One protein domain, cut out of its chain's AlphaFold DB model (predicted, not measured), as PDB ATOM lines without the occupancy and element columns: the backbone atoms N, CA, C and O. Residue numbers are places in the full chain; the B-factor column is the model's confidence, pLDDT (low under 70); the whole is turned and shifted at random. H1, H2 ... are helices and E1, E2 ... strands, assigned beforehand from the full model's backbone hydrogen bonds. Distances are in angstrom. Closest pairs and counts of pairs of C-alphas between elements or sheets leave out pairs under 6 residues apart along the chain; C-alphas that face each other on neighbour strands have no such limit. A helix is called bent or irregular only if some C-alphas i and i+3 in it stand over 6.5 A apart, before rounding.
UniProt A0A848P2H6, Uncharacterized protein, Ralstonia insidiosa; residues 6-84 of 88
ATOM      1  N   GLU A   6      -1.314 -31.834  -1.076       89.06
ATOM      2  CA  GLU A   6      -0.640 -32.589  -0.024       89.06
ATOM      3  C   GLU A   6      -0.005 -33.846  -0.616       89.06
ATOM      4  O   GLU A   6      -0.618 -34.572  -1.404       89.06
ATOM      5  N   ILE A   7       1.242 -34.102  -0.245       89.19
ATOM      6  CA  ILE A   7       2.007 -35.263  -0.683       89.19
ATOM      7  C   ILE A   7       2.300 -36.105   0.552       89.19
ATOM      8  O   ILE A   7       2.875 -35.592   1.505       89.19
ATOM      9  N   TYR A   8       1.944 -37.387   0.538       86.38
ATOM     10  CA  TYR A   8       2.157 -38.288   1.670       86.38
ATOM     11  C   TYR A   8       3.005 -39.493   1.307       86.38
ATOM     12  O   TYR A   8       2.705 -40.192   0.339       86.38
ATOM     13  N   VAL A   9       3.983 -39.811   2.154       85.62
ATOM     14  CA  VAL A   9       4.657 -41.116   2.123       85.62
ATOM     15  C   VAL A   9       3.998 -42.035   3.146       85.62
ATOM     16  O   VAL A   9       3.967 -41.718   4.337       85.62
ATOM     17  N   ARG A  10       3.454 -43.169   2.694       80.38
ATOM     18  CA  ARG A  10       2.823 -44.174   3.561       80.38
ATOM     19  C   ARG A  10       3.441 -45.547   3.350       80.38
ATOM     20  O   ARG A  10       3.639 -45.966   2.215       80.38
ATOM     21  N   ASP A  11       3.694 -46.243   4.450       77.56
ATOM     22  CA  ASP A  11       4.033 -47.665   4.437       77.56
ATOM     23  C   ASP A  11       2.729 -48.473   4.350       77.56
ATOM     24  O   ASP A  11       1.798 -48.236   5.123       77.56
ATOM     25  N   SER A  12       2.630 -49.382   3.385       81.12
ATOM     26  CA  SER A  12       1.451 -50.214   3.137       81.12
ATOM     27  C   SER A  12       1.889 -51.655   2.899       81.12
ATOM     28  O   SER A  12       1.917 -52.132   1.767       81.12
ATOM     29  N   GLY A  13       2.237 -52.349   3.984       81.25
ATOM     30  CA  GLY A  13       2.681 -53.739   3.935       81.25
ATOM     31  C   GLY A  13       4.065 -53.874   3.304       81.25
ATOM     32  O   GLY A  13       5.069 -53.605   3.955       81.25
ATOM     33  N   ASP A  14       4.106 -54.321   2.052       83.06
ATOM     34  CA  ASP A  14       5.318 -54.547   1.260       83.06
ATOM     35  C   ASP A  14       5.716 -53.344   0.386       83.06
ATOM     36  O   ASP A  14       6.782 -53.355  -0.231       83.06
ATOM     37  N   GLN A  15       4.889 -52.298   0.342       82.81
ATOM     38  CA  GLN A  15       5.111 -51.125  -0.500       82.81
ATOM     39  C   GLN A  15       5.205 -49.842   0.318       82.81
ATOM     40  O   GLN A  15       4.439 -49.607   1.251       82.81
ATOM     41  N   THR A  16       6.101 -48.952  -0.103       82.81
ATOM     42  CA  THR A  16       6.109 -47.556   0.334       82.81
ATOM     43  C   THR A  16       5.509 -46.701  -0.779       82.81
ATOM     44  O   THR A  16       6.042 -46.641  -1.885       82.81
ATOM     45  N   LEU A  17       4.375 -46.063  -0.495       84.81
ATOM     46  CA  LEU A  17       3.566 -45.325  -1.463       84.81
ATOM     47  C   LEU A  17       3.777 -43.816  -1.323       84.81
ATOM     48  O   LEU A  17       3.667 -43.280  -0.219       84.81
ATOM     49  N   LEU A  18       3.989 -43.132  -2.451       86.31
ATOM     50  CA  LEU A  18       3.955 -41.673  -2.558       86.31
ATOM     51  C   LEU A  18       2.586 -41.246  -3.101       86.31
ATOM     52  O   LEU A  18       2.264 -41.480  -4.263       86.31
ATOM     53  N   ASN A  19       1.766 -40.644  -2.248       89.25
ATOM     54  CA  ASN A  19       0.386 -40.284  -2.547       89.25
ATOM     55  C   ASN A  19       0.279 -38.782  -2.777       89.25
ATOM     56  O   ASN A  19       0.781 -38.008  -1.966       89.25
ATOM     57  N   PHE A  20      -0.424 -38.379  -3.830       89.56
ATOM     58  CA  PHE A  20      -0.721 -36.982  -4.124       89.56
ATOM     59  C   PHE A  20      -2.215 -36.735  -3.922       89.56
ATOM     60  O   PHE A  20      -3.043 -37.293  -4.642       89.56
ATOM     61  N   TYR A  21      -2.557 -35.891  -2.955       90.56
ATOM     62  CA  TYR A  21      -3.915 -35.415  -2.733       90.56
ATOM     63  C   TYR A  21      -4.041 -34.064  -3.417       90.56
ATOM     64  O   TYR A  21      -3.538 -33.044  -2.942       90.56
ATOM     65  N   ILE A  22      -4.665 -34.093  -4.591       89.81
ATOM     66  CA  ILE A  22      -4.841 -32.923  -5.444       89.81
ATOM     67  C   ILE A  22      -6.300 -32.476  -5.340       89.81
ATOM     68  O   ILE A  22      -7.191 -33.294  -5.592       89.81
ATOM     69  N   PRO A  23      -6.572 -31.200  -5.011       91.25
ATOM     70  CA  PRO A  23      -7.911 -30.642  -5.124       91.25
ATOM     71  C   PRO A  23      -8.483 -30.894  -6.520       91.25
ATOM     72  O   PRO A  23      -7.798 -30.678  -7.517       91.25
ATOM     73  N   GLU A  24      -9.744 -31.316  -6.609       91.06
ATOM     74  CA  GLU A  24     -10.339 -31.766  -7.876       91.06
ATOM     75  C   GLU A  24     -10.226 -30.718  -8.995       91.06
ATOM     76  O   GLU A  24      -9.853 -31.047 -10.119       91.06
ATOM     77  N   ARG A  25     -10.403 -29.434  -8.652       90.12
ATOM     78  CA  ARG A  25     -10.243 -28.293  -9.571       90.12
ATOM     79  C   ARG A  25      -8.841 -28.154 -10.190       90.12
ATOM     80  O   ARG A  25      -8.707 -27.485 -11.203       90.12
ATOM     81  N   LEU A  26      -7.811 -28.728  -9.565       89.94
ATOM     82  CA  LEU A  26      -6.404 -28.635  -9.980       89.94
ATOM     83  C   LEU A  26      -5.903 -29.910 -10.661       89.94
ATOM     84  O   LEU A  26      -4.782 -29.931 -11.159       89.94
ATOM     85  N   ARG A  27      -6.693 -30.990 -10.660       90.56
ATOM     86  CA  ARG A  27      -6.226 -32.323 -11.056       90.56
ATOM     87  C   ARG A  27      -5.676 -32.361 -12.484       90.56
ATOM     88  O   ARG A  27      -4.584 -32.881 -12.696       90.56
ATOM     89  N   GLU A  28      -6.406 -31.797 -13.442       91.62
ATOM     90  CA  GLU A  28      -5.997 -31.791 -14.855       91.62
ATOM     91  C   GLU A  28      -4.779 -30.894 -15.111       91.62
ATOM     92  O   GLU A  28      -3.861 -31.274 -15.842       91.62
ATOM     93  N   GLU A  29      -4.732 -29.725 -14.466       89.00
ATOM     94  CA  GLU A  29      -3.589 -28.809 -14.532       89.00
ATOM     95  C   GLU A  29      -2.327 -29.477 -13.979       89.00
ATOM     96  O   GLU A  29      -1.283 -29.476 -14.628       89.00
ATOM     97  N   PHE A  30      -2.448 -30.118 -12.817       89.25
ATOM     98  CA  PHE A  30      -1.367 -30.848 -12.172       89.25
ATOM     99  C   PHE A  30      -0.820 -31.965 -13.072       89.25
ATOM    100  O   PHE A  30       0.384 -32.029 -13.311       89.25
ATOM    101  N   ILE A  31      -1.688 -32.812 -13.637       90.00
ATOM    102  CA  ILE A  31      -1.270 -33.898 -14.543       90.00
ATOM    103  C   ILE A  31      -0.578 -33.337 -15.791       90.00
ATOM    104  O   ILE A  31       0.445 -33.871 -16.225       90.00
ATOM    105  N   THR A  32      -1.115 -32.261 -16.365       89.50
ATOM    106  CA  THR A  32      -0.536 -31.611 -17.548       89.50
ATOM    107  C   THR A  32       0.853 -31.054 -17.248       89.50
ATOM    108  O   THR A  32       1.783 -31.284 -18.017       89.50
ATOM    109  N   ALA A  33       1.019 -30.398 -16.102       87.81
ATOM    110  CA  ALA A  33       2.290 -29.835 -15.665       87.81
ATOM    111  C   ALA A  33       3.363 -30.907 -15.418       87.81
ATOM    112  O   ALA A  33       4.521 -30.742 -15.810       87.81
ATOM    113  N   LEU A  34       2.982 -32.048 -14.829       88.06
ATOM    114  CA  LEU A  34       3.895 -33.183 -14.670       88.06
ATOM    115  C   LEU A  34       4.328 -33.760 -16.024       88.06
ATOM    116  O   LEU A  34       5.489 -34.129 -16.178       88.06
ATOM    117  N   ARG A  35       3.434 -33.793 -17.022       86.62
ATOM    118  CA  ARG A  35       3.783 -34.202 -18.395       86.62
ATOM    119  C   ARG A  35       4.728 -33.220 -19.081       86.62
ATOM    120  O   ARG A  35       5.558 -33.652 -19.870       86.62
ATOM    121  N   SER A  36       4.617 -31.923 -18.795       83.94
ATOM    122  CA  SER A  36       5.540 -30.907 -19.313       83.94
ATOM    123  C   SER A  36       6.824 -30.765 -18.488       83.94
ATOM    124  O   SER A  36       7.689 -29.970 -18.846       83.94
ATOM    125  N   GLY A  37       6.959 -31.524 -17.396       85.38
ATOM    126  CA  GLY A  37       8.192 -31.676 -16.623       85.38
ATOM    127  C   GLY A  37       8.274 -30.870 -15.324       85.38
ATOM    128  O   GLY A  37       9.201 -31.091 -14.547       85.38
ATOM    129  N   SER A  38       7.333 -29.964 -15.033       86.12
ATOM    130  CA  SER A  38       7.345 -29.203 -13.776       86.12
ATOM    131  C   SER A  38       5.981 -28.626 -13.405       86.12
ATOM    132  O   SER A  38       5.311 -28.030 -14.246       86.12
ATOM    133  N   TYR A  39       5.609 -28.742 -12.128       85.88
ATOM    134  CA  TYR A  39       4.500 -28.019 -11.503       85.88
ATOM    135  C   TYR A  39       5.042 -27.006 -10.487       85.88
ATOM    136  O   TYR A  39       5.701 -27.385  -9.515       85.88
ATOM    137  N   LEU A  40       4.749 -25.722 -10.701       82.00
ATOM    138  CA  LEU A  40       5.130 -24.616  -9.820       82.00
ATOM    139  C   LEU A  40       3.998 -24.318  -8.832       82.00
ATOM    140  O   LEU A  40       2.904 -23.934  -9.237       82.00
ATOM    141  N   GLY A  41       4.276 -24.404  -7.530       67.81
ATOM    142  CA  GLY A  41       3.304 -24.130  -6.462       67.81
ATOM    143  C   GLY A  41       3.003 -22.644  -6.235       67.81
ATOM    144  O   GLY A  41       2.701 -22.247  -5.114       67.81
ATOM    145  N   SER A  42       3.126 -21.785  -7.253       66.06
ATOM    146  CA  SER A  42       3.043 -20.324  -7.082       66.06
ATOM    147  C   SER A  42       1.643 -19.823  -6.711       66.06
ATOM    148  O   SER A  42       1.523 -18.730  -6.162       66.06
ATOM    149  N   GLN A  43       0.597 -20.613  -6.974       68.56
ATOM    150  CA  GLN A  43      -0.792 -20.257  -6.658       68.56
ATOM    151  C   GLN A  43      -1.420 -21.110  -5.552       68.56
ATOM    152  O   GLN A  43      -2.468 -20.745  -5.021       68.56
ATOM    153  N   VAL A  44      -0.811 -22.249  -5.208       78.56
ATOM    154  CA  VAL A  44      -1.392 -23.240  -4.296       78.56
ATOM    155  C   VAL A  44      -0.286 -23.820  -3.416       78.56
ATOM    156  O   VAL A  44       0.708 -24.309  -3.954       78.56
ATOM    157  N   PRO A  45      -0.428 -23.791  -2.077       83.62
ATOM    158  CA  PRO A  45       0.582 -24.344  -1.188       83.62
ATOM    159  C   PRO A  45       0.716 -25.855  -1.399       83.62
ATOM    160  O   PRO A  45      -0.285 -26.574  -1.436       83.62
ATOM    161  N   ILE A  46       1.961 -26.319  -1.505       86.50
ATOM    162  CA  ILE A  46       2.318 -27.737  -1.598       86.50
ATOM    163  C   ILE A  46       3.064 -28.124  -0.321       86.50
ATOM    164  O   ILE A  46       4.040 -27.468   0.059       86.50
ATOM    165  N   ALA A  47       2.631 -29.195   0.336       87.75
ATOM    166  CA  ALA A  47       3.332 -29.761   1.482       87.75
ATOM    167  C   ALA A  47       3.606 -31.251   1.276       87.75
ATOM    168  O   ALA A  47       2.708 -32.003   0.907       87.75
ATOM    169  N   LEU A  48       4.841 -31.671   1.548       86.56
ATOM    170  CA  LEU A  48       5.198 -33.074   1.716       86.56
ATOM    171  C   LEU A  48       5.140 -33.425   3.201       86.56
ATOM    172  O   LEU A  48       5.874 -32.854   4.007       86.56
ATOM    173  N   GLU A  49       4.286 -34.375   3.551       83.06
ATOM    174  CA  GLU A  49       4.091 -34.887   4.898       83.06
ATOM    175  C   GLU A  49       4.486 -36.364   4.951       83.06
ATOM    176  O   GLU A  49       3.962 -37.209   4.224       83.06
ATOM    177  N   LEU A  50       5.432 -36.705   5.821       83.69
ATOM    178  CA  LEU A  50       5.850 -38.088   6.014       83.69
ATOM    179  C   LEU A  50       6.069 -38.415   7.486       83.69
ATOM    180  O   LEU A  50       6.567 -37.602   8.265       83.69
ATOM    181  N   SER A  51       5.720 -39.644   7.851       76.19
ATOM    182  CA  SER A  51       6.135 -40.247   9.114       76.19
ATOM    183  C   SER A  51       7.491 -40.902   8.892       76.19
ATOM    184  O   SER A  51       7.569 -41.975   8.299       76.19
ATOM    185  N   THR A  52       8.569 -40.270   9.336       76.19
ATOM    186  CA  THR A  52       9.911 -40.833   9.224       76.19
ATOM    187  C   THR A  52      10.060 -41.964  10.232       76.19
ATOM    188  O   THR A  52      10.218 -41.736  11.434       76.19
ATOM    189  N   LEU A  53       9.995 -43.204   9.746       77.19
ATOM    190  CA  LEU A  53      10.386 -44.360  10.545       77.19
ATOM    191  C   LEU A  53      11.891 -44.265  10.833       77.19
ATOM    192  O   LEU A  53      12.640 -43.869   9.938       77.19
ATOM    193  N   PRO A  54      12.379 -44.671  12.018       81.25
ATOM    194  CA  PRO A  54      13.801 -44.560  12.333       81.25
ATOM    195  C   PRO A  54      14.715 -45.222  11.286       81.25
ATOM    196  O   PRO A  54      15.751 -44.668  10.929       81.25
ATOM    197  N   LYS A  55      14.273 -46.340  10.687       80.94
ATOM    198  CA  LYS A  55      14.975 -47.033   9.587       80.94
ATOM    199  C   LYS A  55      15.220 -46.171   8.336       80.94
ATOM    200  O   LYS A  55      16.089 -46.506   7.541       80.94
ATOM    201  N   TRP A  56      14.463 -45.089   8.147       80.88
ATOM    202  CA  TRP A  56      14.596 -44.162   7.018       80.88
ATOM    203  C   TRP A  56      15.543 -42.991   7.309       80.88
ATOM    204  O   TRP A  56      15.886 -42.241   6.397       80.88
ATOM    205  N   ILE A  57      15.993 -42.827   8.558       84.12
ATOM    206  CA  ILE A  57      16.932 -41.770   8.937       84.12
ATOM    207  C   ILE A  57      18.349 -42.204   8.540       84.12
ATOM    208  O   ILE A  57      18.880 -43.200   9.040       84.12
ATOM    209  N   VAL A  58      18.955 -41.449   7.621       86.81
ATOM    210  CA  VAL A  58      20.309 -41.713   7.104       86.81
ATOM    211  C   VAL A  58      21.374 -41.360   8.141       86.81
ATOM    212  O   VAL A  58      22.347 -42.099   8.304       86.81
ATOM    213  N   ASP A  59      21.182 -40.255   8.866       91.25
ATOM    214  CA  ASP A  59      22.099 -39.844   9.923       91.25
ATOM    215  C   ASP A  59      22.051 -40.818  11.111       91.25
ATOM    216  O   ASP A  59      20.995 -41.120  11.673       91.25
ATOM    217  N   LYS A  60      23.220 -41.329  11.503       89.81
ATOM    218  CA  LYS A  60      23.322 -42.412  12.487       89.81
ATOM    219  C   LYS A  60      22.935 -41.964  13.897       89.81
ATOM    220  O   LYS A  60      22.332 -42.754  14.629       89.81
ATOM    221  N   GLU A  61      23.291 -40.746  14.294       89.94
ATOM    222  CA  GLU A  61      22.998 -40.236  15.637       89.94
ATOM    223  C   GLU A  61      21.508 -39.934  15.784       89.94
ATOM    224  O   GLU A  61      20.880 -40.387  16.745       89.94
ATOM    225  N   GLN A  62      20.916 -39.277  14.783       85.62
ATOM    226  CA  GLN A  62      19.479 -39.008  14.725       85.62
ATOM    227  C   GLN A  62      18.662 -40.302  14.695       85.62
ATOM    228  O   GLN A  62      17.683 -40.424  15.433       85.62
ATOM    229  N   ARG A  63      19.093 -41.306  13.916       88.81
ATOM    230  CA  ARG A  63      18.454 -42.629  13.904       88.81
ATOM    231  C   ARG A  63      18.490 -43.283  15.278       88.81
ATOM    232  O   ARG A  63      17.452 -43.700  15.780       88.81
ATOM    233  N   THR A  64      19.665 -43.328  15.905       88.19
ATOM    234  CA  THR A  64      19.841 -43.934  17.234       88.19
ATOM    235  C   THR A  64      18.963 -43.239  18.279       88.19
ATOM    236  O   THR A  64      18.410 -43.889  19.164       88.19
ATOM    237  N   HIS A  65      18.810 -41.915  18.185       86.06
ATOM    238  CA  HIS A  65      17.919 -41.161  19.060       86.06
ATOM    239  C   HIS A  65      16.443 -41.532  18.841       86.06
ATOM    240  O   HIS A  65      15.733 -41.791  19.813       86.06
ATOM    241  N   ALA A  66      15.993 -41.601  17.584       85.12
ATOM    242  CA  ALA A  66      14.614 -41.941  17.234       85.12
ATOM    243  C   ALA A  66      14.246 -43.391  17.612       85.12
ATOM    244  O   ALA A  66      13.177 -43.629  18.172       85.12
ATOM    245  N   GLU A  67      15.150 -44.353  17.385       86.00
ATOM    246  CA  GLU A  67      14.966 -45.765  17.763       86.00
ATOM    247  C   GLU A  67      14.783 -45.935  19.275       86.00
ATOM    248  O   GLU A  67      13.892 -46.659  19.713       86.00
ATOM    249  N   ARG A  68      15.582 -45.230  20.089       84.44
ATOM    250  CA  ARG A  68      15.511 -45.314  21.559       84.44
ATOM    251  C   ARG A  68      14.182 -44.839  22.130       84.44
ATOM    252  O   ARG A  68      13.785 -45.298  23.196       84.44
ATOM    253  N   ARG A  69      13.531 -43.893  21.456       79.00
ATOM    254  CA  ARG A  69      12.276 -43.289  21.915       79.00
ATOM    255  C   ARG A  69      11.043 -43.974  21.339       79.00
ATOM    256  O   ARG A  69       9.949 -43.725  21.827       79.00
ATOM    257  N   ASN A  70      11.220 -44.844  20.338       70.50
ATOM    258  CA  ASN A  70      10.129 -45.456  19.578       70.50
ATOM    259  C   ASN A  70       9.108 -44.410  19.076       70.50
ATOM    260  O   ASN A  70       7.905 -44.658  19.035       70.50
ATOM    261  N   GLU A  71       9.595 -43.214  18.738       68.19
ATOM    262  CA  GLU A  71       8.776 -42.087  18.294       68.19
ATOM    263  C   GLU A  71       8.779 -42.025  16.764       68.19
ATOM    264  O   GLU A  71       9.837 -42.020  16.128       68.19
ATOM    265  N   SER A  72       7.593 -41.952  16.156       66.38
ATOM    266  CA  SER A  72       7.465 -41.593  14.746       66.38
ATOM    267  C   SER A  72       7.699 -40.093  14.590       66.38
ATOM    268  O   SER A  72       6.927 -39.277  15.095       66.38
ATOM    269  N   VAL A  73       8.760 -39.712  13.877       75.12
ATOM    270  CA  VAL A  73       9.020 -38.301  13.575       75.12
ATOM    271  C   VAL A  73       8.132 -37.896  12.405       75.12
ATOM    272  O   VAL A  73       8.345 -38.344  11.283       75.12
ATOM    273  N   HIS A  74       7.138 -37.045  12.644       76.88
ATOM    274  CA  HIS A  74       6.331 -36.474  11.569       76.88
ATOM    275  C   HIS A  74       7.023 -35.234  11.006       76.88
ATOM    276  O   HIS A  74       7.221 -34.248  11.715       76.88
ATOM    277  N   VAL A  75       7.400 -35.287   9.730       81.62
ATOM    278  CA  VAL A  75       8.062 -34.186   9.027       81.62
ATOM    279  C   VAL A  75       7.094 -33.587   8.018       81.62
ATOM    280  O   VAL A  75       6.504 -34.309   7.216       81.62
ATOM    281  N   ARG A  76       6.968 -32.257   8.042       83.44
ATOM    282  CA  ARG A  76       6.234 -31.467   7.050       83.44
ATOM    283  C   ARG A  76       7.195 -30.523   6.342       83.44
ATOM    284  O   ARG A  76       7.773 -29.642   6.975       83.44
ATOM    285  N   ILE A  77       7.350 -30.698   5.036       85.69
ATOM    286  CA  ILE A  77       8.272 -29.932   4.195       85.69
ATOM    287  C   ILE A  77       7.448 -29.099   3.207       85.69
ATOM    288  O   ILE A  77       6.743 -29.675   2.378       85.69
ATOM    289  N   PRO A  78       7.514 -27.758   3.262       87.81
ATOM    290  CA  PRO A  78       6.966 -26.912   2.209       87.81
ATOM    291  C   PRO A  78       7.718 -27.154   0.897       87.81
ATOM    292  O   PRO A  78       8.947 -27.074   0.862       87.81
ATOM    293  N   VAL A  79       6.989 -27.442  -0.177       88.25
ATOM    294  CA  VAL A  79       7.557 -27.700  -1.505       88.25
ATOM    295  C   VAL A  79       7.217 -26.535  -2.425       88.25
ATOM    296  O   VAL A  79       6.083 -26.067  -2.462       88.25
ATOM    297  N   THR A  80       8.203 -26.051  -3.176       87.88
ATOM    298  CA  THR A  80       8.027 -24.927  -4.109       87.88
ATOM    299  C   THR A  80       7.693 -25.385  -5.525       87.88
ATOM    300  O   THR A  80       6.955 -24.703  -6.238       87.88
ATOM    301  N   ALA A  81       8.217 -26.542  -5.935       86.94
ATOM    302  CA  ALA A  81       7.974 -27.129  -7.244       86.94
ATOM    303  C   ALA A  81       8.113 -28.658  -7.215       86.94
ATOM    304  O   ALA A  81       8.888 -29.204  -6.429       86.94
ATOM    305  N   ILE A  82       7.392 -29.334  -8.109       87.88
ATOM    306  CA  ILE A  82       7.525 -30.772  -8.376       87.88
ATOM    307  C   ILE A  82       8.044 -30.919  -9.801       87.88
ATOM    308  O   ILE A  82       7.370 -30.506 -10.738       87.88
ATOM    309  N   ASN A  83       9.232 -31.502  -9.962       88.69
ATOM    310  CA  ASN A  83       9.863 -31.705 -11.266       88.69
ATOM    311  C   ASN A  83       9.812 -33.180 -11.663       88.69
ATOM    312  O   ASN A  83      10.044 -34.056 -10.831       88.69
ATOM    313  N   VAL A  84       9.555 -33.440 -12.942       87.19
ATOM    314  CA  VAL A  84       9.562 -34.778 -13.535       87.19
ATOM    315  C   VAL A  84      10.557 -34.777 -14.685       87.19
ATOM    316  O   VAL A  84      10.465 -33.958 -15.596       87.19
TER     317      VAL A  84
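What this domain is: This is residues 6 to 84 of the 88 residues of an uncharacterized protein of Ralstonia insidiosa (UniProt A0A848P2H6). A strongly twisted wall of four strands, E2, E1, E4 and E5, has a helix near each end of its length, with neither helix covering its faces. At one end, H1 and the small two-stranded sheet of E3 and E6 sit together, while H2 lies at the other end. The printed part has 79 residues with two named helices and six named strands, in the order E1 E2 H1 E3 E4 H2 E5 E6; the class is mixed, helices and strands. The large sheet, in the order E2 E1 E4 E5, is mixed, and the small one is antiparallel. The whole is loose, with a radius of gyration of the C-alphas of 15.4 A, and elongated, spanning 44 by 26 by 19 A.

How they stand to each other: Begin with the inner strands of the large sheet, E1, residues 6 to 12, and E4, residues 46 to 52: they are parallel at 25 degrees, with N 7 and O 47 at 2.8 A. E2, residues 15 to 21, is an edge strand and forms a hairpin with E1, antiparallel at 157 degrees; look at N 8 and O 19, 2.8 A. The other edge strand, E5, residues 73 to 79, is antiparallel to E4 at 159 degrees, with N 52 and O 73 at 2.7 A. E5 runs on into E6, residues 81 to 83, across a break of 1 residue, at 88 degrees. E6 is antiparallel to E3, residues 38 to 40, at 177 degrees, with N 39 and O 82 at 2.9 A. Next find H1, residues 24 to 35; its closest C-alphas to E3 are those of Ala 33 and Tyr 39, 5.1 A. H1 is irregular, with C-alphas 25 and 28 at 7.6 A. H2, residues 60 to 69, is closest to E5 at the C-alphas of Ala 66 and Val 73, 7.6 A. Neither helix is on the large sheet, and the two are apart. In H2 every O i to N i+4 pair is within hydrogen-bond range; in H1 6 of 8 are.

Where its parts are: Find C-alpha 6 at (-0.640, -32.589, -0.024), where E1 begins; it runs 18.0 A to C-alpha 12, and E2 runs 18.3 A from 15 to 21. H1 starts at C-alpha 24, (-10.339, -31.766, -7.876), and covers 17.8 A to 35. E3 spans 6.4 A, E4 18.6 A, H2 14.5 A and E5 18.5 A. E6 spans 6.4 A and ends at C-alpha 83, (9.863, -31.705, -11.266).

The domain as a whole: Look for the two C-alphas farthest apart at Ser 36 and Arg 68, 44.5 A. The printed part has no cut. The link from E4 to H2, 7 residues, is short; the other links are tight. The mean pLDDT of the printed part is 84.2, and residues 41 to 43 and 71 to 72 are under 70.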